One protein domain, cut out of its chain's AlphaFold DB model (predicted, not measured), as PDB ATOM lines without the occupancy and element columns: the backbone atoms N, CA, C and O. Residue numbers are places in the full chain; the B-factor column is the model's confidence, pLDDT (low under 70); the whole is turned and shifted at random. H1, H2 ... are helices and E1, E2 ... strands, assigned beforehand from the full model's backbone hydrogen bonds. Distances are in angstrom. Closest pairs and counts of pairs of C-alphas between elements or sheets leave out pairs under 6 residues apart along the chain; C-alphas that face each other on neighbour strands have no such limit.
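This is residues 228 to 312 of the 500 residues of an uncharacterized protein of SAR324 cluster bacterium (UniProt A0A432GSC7). A ribbon of two antiparallel strands, E1 and E2, has a cluster of three helices, H1, H2 and H5, at one end, while H3 and H4 meet as a corner alongside the ribbon's length, with H4 packed on E2. The links 255 to 260 and 279 to 291 make the other end. The 85 printed residues hold five named helices and two named strands, in the order H1 H2 E1 H3 H4 E2 H5, of mixed class. The whole is compact, with a radius of gyration of the C-alphas of 13.2 A, and rod-shaped, spanning 43 by 20 by 19 A.

H1, residues 228 to 234, begins at C-alpha (142.855, 104.846, 117.606). H2 is residues 238 to 247, 14.4 A long, and E1 residues 249 to 254, 16.9 A. H3 is residues 261 to 267 and H4 residues 272 to 278. E2 is residues 292 to 297, 15.8 A long. H5, residues 300 to 307, ends at C-alpha (137.727, 105.574, 124.393).

E1 and E2 are antiparallel neighbours at 149 degrees, with N 251 and O 295 2.8 A apart, within hydrogen-bond range. The closest C-alphas of H4 and E2, Trp 278 and Lys 294, are 6.4 A apart. H3 and H4 touch, about perpendicular at 84 degrees, closest at C-alphas 265 and 272, 5.4 A. H2 and H5 touch at a shallow tilt of 30 degrees, opposite ways, closest at C-alphas 247 and 302, 5.5 A. H1 and H5 touch, closest at C-alphas 229 and 307, 5.9 A. In the five helices every O i to N i+4 pair is within hydrogen-bond range.

The C-alphas farthest apart, Thr 257 and Tyr 312, are 43.9 A apart. The printed part has no cut; the link H4 to E2 is long. pLDDT is under 70 in 28 residues, among them 228 to 236 and 298 to 312.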
ATOM      1  N   HIS A 228     142.769 103.378 117.521       47.69
ATOM      2  CA  HIS A 228     142.855 104.846 117.606       47.69
ATOM      3  C   HIS A 228     143.057 105.355 119.046       47.69
ATOM      4  O   HIS A 228     143.715 106.375 119.261       47.69
ATOM      5  N   SER A 229     142.551 104.626 120.048       51.25
ATOM      6  CA  SER A 229     142.756 104.956 121.467       51.25
ATOM      7  C   SER A 229     144.197 104.681 121.914       51.25
ATOM      8  O   SER A 229     144.704 105.367 122.798       51.25
ATOM      9  N   TYR A 230     144.888 103.735 121.270       52.31
ATOM     10  CA  TYR A 230     146.303 103.457 121.513       52.31
ATOM     11  C   TYR A 230     147.219 104.577 121.000       52.31
ATOM     12  O   TYR A 230     148.069 105.060 121.742       52.31
ATOM     13  N   ASN A 231     146.999 105.087 119.786       47.00
ATOM     14  CA  ASN A 231     147.779 106.229 119.286       47.00
ATOM     15  C   ASN A 231     147.553 107.492 120.140       47.00
ATOM     16  O   ASN A 231     148.492 108.246 120.402       47.00
ATOM     17  N   ALA A 232     146.338 107.681 120.671       53.31
ATOM     18  CA  ALA A 232     146.060 108.722 121.660       53.31
ATOM     19  C   ALA A 232     146.822 108.511 122.987       53.31
ATOM     20  O   ALA A 232     147.224 109.492 123.619       53.31
ATOM     21  N   LEU A 233     147.066 107.257 123.395       52.78
ATOM     22  CA  LEU A 233     147.872 106.911 124.573       52.78
ATOM     23  C   LEU A 233     149.361 107.246 124.406       52.78
ATOM     24  O   LEU A 233     150.016 107.639 125.376       52.78
ATOM     25  N   LEU A 234     149.878 107.149 123.180       50.97
ATOM     26  CA  LEU A 234     151.269 107.468 122.845       50.97
ATOM     27  C   LEU A 234     151.549 108.984 122.799       50.97
ATOM     28  O   LEU A 234     152.676 109.406 123.048       50.97
ATOM     29  N   GLY A 235     150.536 109.817 122.537       53.97
ATOM     30  CA  GLY A 235     150.680 111.279 122.490       53.97
ATOM     31  C   GLY A 235     150.867 111.925 123.869       53.97
ATOM     32  O   GLY A 235     150.409 111.395 124.872       53.97
ATOM     33  N   SER A 236     151.481 113.109 123.954       58.66
ATOM     34  CA  SER A 236     151.844 113.817 125.205       58.66
ATOM     35  C   SER A 236     150.696 114.590 125.891       58.66
ATOM     36  O   SER A 236     150.914 115.605 126.549       58.66
ATOM     37  N   SER A 237     149.451 114.126 125.766       70.31
ATOM     38  CA  SER A 237     148.291 114.826 126.337       70.31
ATOM     39  C   SER A 237     148.284 114.787 127.871       70.31
ATOM     40  O   SER A 237     148.275 113.708 128.467       70.31
ATOM     41  N   ASN A 238     148.179 115.958 128.516       73.00
ATOM     42  CA  ASN A 238     148.014 116.088 129.974       73.00
ATOM     43  C   ASN A 238     146.801 115.310 130.508       73.00
ATOM     44  O   ASN A 238     146.818 114.828 131.639       73.00
ATOM     45  N   ARG A 239     145.748 115.177 129.694       76.75
ATOM     46  CA  ARG A 239     144.558 114.387 130.029       76.75
ATOM     47  C   ARG A 239     144.893 112.900 130.084       76.75
ATOM     48  O   ARG A 239     144.605 112.249 131.078       76.75
ATOM     49  N   VAL A 240     145.524 112.384 129.032       74.94
ATOM     50  CA  VAL A 240     145.931 110.975 128.937       74.94
ATOM     51  C   VAL A 240     146.913 110.625 130.053       74.94
ATOM     52  O   VAL A 240     146.784 109.575 130.671       74.94
ATOM     53  N   THR A 241     147.835 111.536 130.378       81.69
ATOM     54  CA  THR A 241     148.747 111.376 131.516       81.69
ATOM     55  C   THR A 241     147.994 111.201 132.839       81.69
ATOM     56  O   THR A 241     148.310 110.273 133.574       81.69
ATOM     57  N   ARG A 242     146.951 112.001 133.110       83.75
ATOM     58  CA  ARG A 242     146.106 111.849 134.313       83.75
ATOM     59  C   ARG A 242     145.321 110.533 134.338       83.75
ATOM     60  O   ARG A 242     145.191 109.916 135.389       83.75
ATOM     61  N   VAL A 243     144.807 110.082 133.191       79.06
ATOM     62  CA  VAL A 243     144.113 108.782 133.088       79.06
ATOM     63  C   VAL A 243     145.085 107.632 133.375       79.06
ATOM     64  O   VAL A 243     144.735 106.711 134.109       79.06
ATOM     65  N   LEU A 244     146.311 107.702 132.846       79.75
ATOM     66  CA  LEU A 244     147.376 106.737 133.130       79.75
ATOM     67  C   LEU A 244     147.787 106.741 134.605       79.75
ATOM     68  O   LEU A 244     147.964 105.674 135.170       79.75
ATOM     69  N   GLU A 245     147.894 107.907 135.239       86.19
ATOM     70  CA  GLU A 245     148.201 108.007 136.673       86.19
ATOM     71  C   GLU A 245     147.103 107.383 137.546       86.19
ATOM     72  O   GLU A 245     147.412 106.751 138.552       86.19
ATOM     73  N   LYS A 246     145.829 107.537 137.154       83.06
ATOM     74  CA  LYS A 246     144.678 107.053 137.930       83.06
ATOM     75  C   LYS A 246     144.367 105.572 137.715       83.06
ATOM     76  O   LYS A 246     143.938 104.897 138.644       83.06
ATOM     77  N   PHE A 247     144.500 105.081 136.485       75.56
ATOM     78  CA  PHE A 247     144.036 103.742 136.112       75.56
ATOM     79  C   PHE A 247     145.125 102.857 135.506       75.56
ATOM     80  O   PHE A 247     144.890 101.666 135.306       75.56
ATOM     81  N   GLY A 248     146.287 103.413 135.164       72.19
ATOM     82  CA  GLY A 248     147.426 102.654 134.662       72.19
ATOM     83  C   GLY A 248     148.099 101.864 135.777       72.19
ATOM     84  O   GLY A 248     148.026 102.232 136.948       72.19
ATOM     85  N   ALA A 249     148.774 100.780 135.413       68.31
ATOM     86  CA  ALA A 249     149.543 100.017 136.384       68.31
ATOM     87  C   ALA A 249     150.937 100.643 136.508       68.31
ATOM     88  O   ALA A 249     151.566 100.918 135.479       68.31
ATOM     89  N   PRO A 250     151.442 100.883 137.725       79.44
ATOM     90  CA  PRO A 250     152.805 101.348 137.904       79.44
ATOM     91  C   PRO A 250     153.785 100.195 137.645       79.44
ATOM     92  O   PRO A 250     153.711  99.141 138.272       79.44
ATOM     93  N   ILE A 251     154.739 100.406 136.740       74.06
ATOM     94  CA  ILE A 251     155.918  99.551 136.573       74.06
ATOM     95  C   ILE A 251     157.143 100.342 136.998       74.06
ATOM     96  O   ILE A 251     157.261 101.534 136.714       74.06
ATOM     97  N   TYR A 252     158.074  99.650 137.646       80.12
ATOM     98  CA  TYR A 252     159.355 100.206 138.038       80.12
ATOM     99  C   TYR A 252     160.488  99.516 137.289       80.12
ATOM    100  O   TYR A 252     160.466  98.298 137.112       80.12
ATOM    101  N   PHE A 253     161.493 100.286 136.897       78.62
ATOM    102  CA  PHE A 253     162.748  99.779 136.350       78.62
ATOM    103  C   PHE A 253     163.921 100.578 136.919       78.62
ATOM    104  O   PHE A 253     163.722 101.638 137.511       78.62
ATOM    105  N   ARG A 254     165.138 100.050 136.787       82.88
ATOM    106  CA  ARG A 254     166.366 100.742 137.190       82.88
ATOM    107  C   ARG A 254     167.089 101.277 135.961       82.88
ATOM    108  O   ARG A 254     167.132 100.587 134.945       82.88
ATOM    109  N   VAL A 255     167.618 102.491 136.084       85.75
ATOM    110  CA  VAL A 255     168.476 103.136 135.081       85.75
ATOM    111  C   VAL A 255     169.760 102.326 134.925       85.75
ATOM    112  O   VAL A 255     170.382 101.958 135.924       85.75
ATOM    113  N   LYS A 256     170.144 102.041 133.685       81.62
ATOM    114  CA  LYS A 256     171.407 101.399 133.314       81.62
ATOM    115  C   LYS A 256     172.422 102.435 132.831       81.62
ATOM    116  O   LYS A 256     172.053 103.556 132.488       81.62
ATOM    117  N   THR A 257     173.694 102.053 132.790       85.12
ATOM    118  CA  THR A 257     174.753 102.864 132.177       85.12
ATOM    119  C   THR A 257     174.377 103.217 130.734       85.12
ATOM    120  O   THR A 257     173.943 102.342 129.988       85.12
ATOM    121  N   GLY A 258     174.484 104.500 130.377       79.25
ATOM    122  CA  GLY A 258     174.109 105.028 129.059       79.25
ATOM    123  C   GLY A 258     172.624 105.382 128.874       79.25
ATOM    124  O   GLY A 258     172.270 105.981 127.863       79.25
ATOM    125  N   ASP A 259     171.739 105.072 129.831       84.12
ATOM    126  CA  ASP A 259     170.323 105.443 129.719       84.12
ATOM    127  C   ASP A 259     170.125 106.969 129.858       84.12
ATOM    128  O   ASP A 259     170.543 107.588 130.838       84.12
ATOM    129  N   ASN A 260     169.354 107.562 128.944       83.56
ATOM    130  CA  ASN A 260     168.847 108.934 129.056       83.56
ATOM    131  C   ASN A 260     167.307 108.976 128.954       83.56
ATOM    132  O   ASN A 260     166.648 108.006 128.567       83.56
ATOM    133  N   LEU A 261     166.691 110.110 129.319       81.50
ATOM    134  CA  LEU A 261     165.225 110.253 129.323       81.50
ATOM    135  C   LEU A 261     164.589 110.074 127.937       81.50
ATOM    136  O   LEU A 261     163.443 109.627 127.858       81.50
ATOM    137  N   TRP A 262     165.294 110.435 126.865       80.19
ATOM    138  CA  TRP A 262     164.804 110.337 125.492       80.19
ATOM    139  C   TRP A 262     164.731 108.870 125.049       80.19
ATOM    140  O   TRP A 262     163.662 108.410 124.631       80.19
ATOM    141  N   ASP A 263     165.804 108.107 125.256       75.12
ATOM    142  CA  ASP A 263     165.858 106.674 124.953       75.12
ATOM    143  C   ASP A 263     164.914 105.865 125.822       75.12
ATOM    144  O   ASP A 263     164.157 105.036 125.312       75.12
ATOM    145  N   LEU A 264     164.856 106.157 127.121       77.19
ATOM    146  CA  LEU A 264     163.898 105.516 128.013       77.19
ATOM    147  C   LEU A 264     162.454 105.826 127.602       77.19
ATOM    148  O   LEU A 264     161.618 104.922 127.567       77.19
ATOM    149  N   ALA A 265     162.134 107.071 127.239       73.50
ATOM    150  CA  ALA A 265     160.792 107.416 126.783       73.50
ATOM    151  C   ALA A 265     160.406 106.644 125.507       73.50
ATOM    152  O   ALA A 265     159.323 106.051 125.469       73.50
ATOM    153  N   ARG A 266     161.296 106.561 124.505       67.31
ATOM    154  CA  ARG A 266     161.059 105.778 123.276       67.31
ATOM    155  C   ARG A 266     160.942 104.288 123.565       67.31
ATOM    156  O   ARG A 266     159.958 103.661 123.166       67.31
ATOM    157  N   LYS A 267     161.890 103.733 124.323       66.69
ATOM    158  CA  LYS A 267     161.909 102.331 124.759       66.69
ATOM    159  C   LYS A 267     160.634 101.948 125.494       66.69
ATOM    160  O   LYS A 267     160.149 100.828 125.342       66.69
ATOM    161  N   HIS A 268     160.044 102.870 126.251       70.25
ATOM    162  CA  HIS A 268     158.784 102.667 126.964       70.25
ATOM    163  C   HIS A 268     157.541 103.172 126.209       70.25
ATOM    164  O   HIS A 268     156.443 103.104 126.760       70.25
ATOM    165  N   LYS A 269     157.680 103.591 124.940       65.12
ATOM    166  CA  LYS A 269     156.612 104.139 124.082       65.12
ATOM    167  C   LYS A 269     155.776 105.207 124.811       65.12
ATOM    168  O   LYS A 269     154.552 105.143 124.862       65.12
ATOM    169  N   THR A 270     156.455 106.176 125.416       75.75
ATOM    170  CA  THR A 270     155.859 107.318 126.120       75.75
ATOM    171  C   THR A 270     156.581 108.610 125.727       75.75
ATOM    172  O   THR A 270     157.511 108.590 124.929       75.75
ATOM    173  N   SER A 271     156.163 109.753 126.272       76.19
ATOM    174  CA  SER A 271     156.844 111.036 126.024       76.19
ATOM    175  C   SER A 271     157.810 111.390 127.153       76.19
ATOM    176  O   SER A 271     157.522 111.082 128.312       76.19
ATOM    177  N   ILE A 272     158.890 112.118 126.838       80.69
ATOM    178  CA  ILE A 272     159.847 112.639 127.833       80.69
ATOM    179  C   ILE A 272     159.115 113.401 128.939       80.69
ATOM    180  O   ILE A 272     159.307 113.113 130.113       80.69
ATOM    181  N   ARG A 273     158.194 114.306 128.574       82.75
ATOM    182  CA  ARG A 273     157.402 115.094 129.537       82.75
ATOM    183  C   ARG A 273     156.631 114.215 130.519       82.75
ATOM    184  O   ARG A 273     156.548 114.530 131.700       82.75
ATOM    185  N   ARG A 274     156.059 113.111 130.033       87.56
ATOM    186  CA  ARG A 274     155.294 112.179 130.863       87.56
ATOM    187  C   ARG A 274     156.204 111.356 131.771       87.56
ATOM    188  O   ARG A 274     155.925 111.264 132.961       87.56
ATOM    189  N   LEU A 275     157.284 110.800 131.219       86.81
ATOM    190  CA  LEU A 275     158.281 110.058 131.991       86.81
ATOM    191  C   LEU A 275     158.881 110.936 133.093       86.81
ATOM    192  O   LEU A 275     158.962 110.508 134.242       86.81
ATOM    193  N   ALA A 276     159.226 112.177 132.756       89.38
ATOM    194  CA  ALA A 276     159.777 113.136 133.694       89.38
ATOM    195  C   ALA A 276     158.768 113.466 134.806       89.38
ATOM    196  O   ALA A 276     159.069 113.285 135.985       89.38
ATOM    197  N   ARG A 277     157.518 113.794 134.442       91.12
ATOM    198  CA  ARG A 277     156.421 114.043 135.394       91.12
ATOM    199  C   ARG A 277     156.213 112.894 136.384       91.12
ATOM    200  O   ARG A 277     156.129 113.134 137.582       91.12
ATOM    201  N   TRP A 278     156.155 111.649 135.912       91.56
ATOM    202  CA  TRP A 278     155.934 110.487 136.785       91.56
ATOM    203  C   TRP A 278     157.051 110.241 137.800       91.56
ATOM    204  O   TRP A 278     156.815 109.574 138.810       91.56
ATOM    205  N   ASN A 279     158.241 110.771 137.521       92.25
ATOM    206  CA  ASN A 279     159.446 110.591 138.319       92.25
ATOM    207  C   ASN A 279     159.900 111.869 139.024       92.25
ATOM    208  O   ASN A 279     160.985 111.869 139.601       92.25
ATOM    209  N   ARG A 280     159.081 112.932 138.990       91.75
ATOM    210  CA  ARG A 280     159.428 114.257 139.533       91.75
ATOM    211  C   ARG A 280     160.768 114.765 138.975       91.75
ATOM    212  O   ARG A 280     161.603 115.283 139.701       91.75
ATOM    213  N   LEU A 281     160.974 114.553 137.678       90.50
ATOM    214  CA  LEU A 281     162.126 115.026 136.915       90.50
ATOM    215  C   LEU A 281     161.699 116.166 135.989       90.50
ATOM    216  O   LEU A 281     160.523 116.302 135.642       90.50
ATOM    217  N   ASN A 282     162.680 116.924 135.517       84.62
ATOM    218  CA  ASN A 282     162.543 117.843 134.392       84.62
ATOM    219  C   ASN A 282     163.284 117.290 133.154       84.62
ATOM    220  O   ASN A 282     163.921 116.238 133.212       84.62
ATOM    221  N   SER A 283     163.190 117.974 132.011       73.31
ATOM    222  CA  SER A 283     163.813 117.519 130.756       73.31
ATOM    223  C   SER A 283     165.344 117.565 130.755       73.31
ATOM    224  O   SER A 283     165.940 116.941 129.887       73.31
ATOM    225  N   LYS A 284     165.962 118.282 131.701       77.38
ATOM    226  CA  LYS A 284     167.420 118.416 131.857       77.38
ATOM    227  C   LYS A 284     167.983 117.515 132.966       77.38
ATOM    228  O   LYS A 284     169.158 117.600 133.297       77.38
ATOM    229  N   SER A 285     167.150 116.688 133.595       80.38
ATOM    230  CA  SER A 285     167.572 115.899 134.751       80.38
ATOM    231  C   SER A 285     168.546 114.795 134.347       80.38
ATOM    232  O   SER A 285     168.204 113.937 133.531       80.38
ATOM    233  N   VAL A 286     169.718 114.773 134.984       84.06
ATOM    234  CA  VAL A 286     170.704 113.697 134.838       84.06
ATOM    235  C   VAL A 286     170.201 112.435 135.544       84.06
ATOM    236  O   VAL A 286     169.728 112.470 136.687       84.06
ATOM    237  N   LEU A 287     170.272 111.297 134.851       87.25
ATOM    238  CA  LEU A 287     169.840 110.010 135.383       87.25
ATOM    239  C   LEU A 287     171.016 109.283 136.035       87.25
ATOM    240  O   LEU A 287     171.955 108.874 135.364       87.25
ATOM    241  N   ARG A 288     170.941 109.082 137.355       88.31
ATOM    242  CA  ARG A 288     171.912 108.256 138.085       88.31
ATOM    243  C   ARG A 288     171.675 106.774 137.791       88.31
ATOM    244  O   ARG A 288     170.530 106.317 137.856       88.31
ATOM    245  N   VAL A 289     172.745 106.025 137.524       88.62
ATOM    246  CA  VAL A 289     172.696 104.562 137.368       88.62
ATOM    247  C   VAL A 289     172.065 103.931 138.615       88.62
ATOM    248  O   VAL A 289     172.175 104.454 139.721       88.62
ATOM    249  N   ASN A 290     171.326 102.837 138.431       80.12
ATOM    250  CA  ASN A 290     170.540 102.140 139.453       80.12
ATOM    251  C   ASN A 290     169.365 102.921 140.060       80.12
ATOM    252  O   ASN A 290     168.572 102.326 140.801       80.12
ATOM    253  N   ARG A 291     169.159 104.196 139.699       90.12
ATOM    254  CA  ARG A 291     167.969 104.947 140.114       90.12
ATOM    255  C   ARG A 291     166.712 104.212 139.665       90.12
ATOM    256  O   ARG A 291     166.563 103.845 138.500       90.12
ATOM    257  N   ARG A 292     165.780 104.012 140.595       88.88
ATOM    258  CA  ARG A 292     164.487 103.390 140.309       88.88
ATOM    259  C   ARG A 292     163.550 104.429 139.692       88.88
ATOM    260  O   ARG A 292     163.192 105.402 140.348       88.88
ATOM    261  N   LEU A 293     163.140 104.207 138.449       89.25
ATOM    262  CA  LEU A 293     162.142 105.013 137.752       89.25
ATOM    263  C   LEU A 293     160.807 104.274 137.675       89.25
ATOM    264  O   LEU A 293     160.756 103.050 137.575       89.25
ATOM    265  N   LYS A 294     159.723 105.044 137.727       90.69
ATOM    266  CA  LYS A 294     158.327 104.633 137.620       90.69
ATOM    267  C   LYS A 294     157.757 105.047 136.268       90.69
ATOM    268  O   LYS A 294     157.927 106.180 135.821       90.69
ATOM    269  N   ILE A 295     156.997 104.157 135.655       84.12
ATOM    270  CA  ILE A 295     156.141 104.452 134.506       84.12
ATOM    271  C   ILE A 295     154.744 103.914 134.762       84.12
ATOM    272  O   ILE A 295     154.588 102.910 135.451       84.12
ATOM    273  N   TYR A 296     153.734 104.550 134.177       79.81
ATOM    274  CA  TYR A 296     152.402 103.963 134.113       79.81
ATOM    275  C   TYR A 296     152.203 103.335 132.747       79.81
ATOM    276  O   TYR A 296     152.304 103.996 131.711       79.81
ATOM    277  N   VAL A 297     151.911 102.046 132.750       71.88
ATOM    278  CA  VAL A 297     151.524 101.319 131.546       71.88
ATOM    279  C   VAL A 297     150.000 101.318 131.421       71.88
ATOM    280  O   VAL A 297     149.300 101.206 132.435       71.88
ATOM    281  N   PRO A 298     149.459 101.465 130.199       65.69
ATOM    282  CA  PRO A 298     148.021 101.421 129.995       65.69
ATOM    283  C   PRO A 298     147.457 100.066 130.436       65.69
ATOM    284  O   PRO A 298     147.796  99.032 129.868       65.69
ATOM    285  N   THR A 299     146.575 100.075 131.434       62.97
ATOM    286  CA  THR A 299     145.685  98.937 131.683       62.97
ATOM    287  C   THR A 299     144.511  99.015 130.728       62.97
ATOM    288  O   THR A 299     144.209 100.072 130.168       62.97
ATOM    289  N   TRP A 300     143.764  97.929 130.621       58.34
ATOM    290  CA  TRP A 300     142.485  97.927 129.929       58.34
ATOM    291  C   TRP A 300     141.579  99.114 130.367       58.34
ATOM    292  O   TRP A 300     141.000  99.808 129.528       58.34
ATOM    293  N   ARG A 301     141.508  99.427 131.672       64.81
ATOM    294  CA  ARG A 301     140.677 100.526 132.197       64.81
ATOM    295  C   ARG A 301     141.114 101.876 131.636       64.81
ATOM    296  O   ARG A 301     140.261 102.694 131.312       64.81
ATOM    297  N   VAL A 302     142.417 102.088 131.445       66.69
ATOM    298  CA  VAL A 302     142.941 103.275 130.751       66.69
ATOM    299  C   VAL A 302     142.394 103.353 129.325       66.69
ATOM    300  O   VAL A 302     141.934 104.415 128.918       66.69
ATOM    301  N   PHE A 303     142.386 102.247 128.576       60.38
ATOM    302  CA  PHE A 303     141.822 102.222 127.222       60.38
ATOM    303  C   PHE A 303     140.325 102.541 127.215       60.38
ATOM    304  O   PHE A 303     139.893 103.385 126.430       60.38
ATOM    305  N   ARG A 304     139.541 101.935 128.119       63.59
ATOM    306  CA  ARG A 304     138.108 102.235 128.283       63.59
ATOM    307  C   ARG A 304     137.888 103.723 128.545       63.59
ATOM    308  O   ARG A 304     137.052 104.350 127.897       63.59
ATOM    309  N   GLU A 305     138.658 104.288 129.468       69.00
ATOM    310  CA  GLU A 305     138.546 105.687 129.867       69.00
ATOM    311  C   GLU A 305     139.057 106.658 128.809       69.00
ATOM    312  O   GLU A 305     138.557 107.770 128.756       69.00
ATOM    313  N   VAL A 306     139.994 106.281 127.936       64.00
ATOM    314  CA  VAL A 306     140.369 107.096 126.767       64.00
ATOM    315  C   VAL A 306     139.296 107.005 125.673       64.00
ATOM    316  O   VAL A 306     138.929 108.029 125.096       64.00
ATOM    317  N   ALA A 307     138.723 105.820 125.438       53.97
ATOM    318  CA  ALA A 307     137.727 105.574 124.393       53.97
ATOM    319  C   ALA A 307     136.369 106.253 124.663       53.97
ATOM    320  O   ALA A 307     135.845 106.930 123.778       53.97
ATOM    321  N   ARG A 308     135.833 106.166 125.895       58.19
ATOM    322  CA  ARG A 308     134.589 106.865 126.331       58.19
ATOM    323  C   ARG A 308     134.664 108.386 126.189       58.19
ATOM    324  O   ARG A 308     133.672 109.099 126.162       58.19
ATOM    325  N   ASN A 309     135.888 108.871 126.139       50.78
ATOM    326  CA  ASN A 309     136.262 110.264 126.218       50.78
ATOM    327  C   ASN A 309     136.749 110.816 124.874       50.78
ATOM    328  O   ASN A 309     136.961 112.026 124.761       50.78
ATOM    329  N   SER A 310     136.919 109.938 123.879       47.31
ATOM    330  CA  SER A 310     137.040 110.277 122.461       47.31
ATOM    331  C   SER A 310     135.663 110.464 121.806       47.31
ATOM    332  O   SER A 310     135.581 111.066 120.740       47.31
ATOM    333  N   SER A 311     134.590 109.985 122.451       38.69
ATOM    334  CA  SER A 311     133.187 110.178 122.042       38.69
ATOM    335  C   SER A 311     132.654 111.580 122.381       38.69
ATOM    336  O   SER A 311     131.687 112.028 121.779       38.69
ATOM    337  N   TYR A 312     133.317 112.314 123.282       37.88
ATOM    338  CA  TYR A 312     133.078 113.739 123.525       37.88
ATOM    339  C   TYR A 312     134.214 114.557 122.905       37.88
ATOM    340  O   TYR A 312     135.224 114.821 123.555       37.88
TER     341      TYR A 312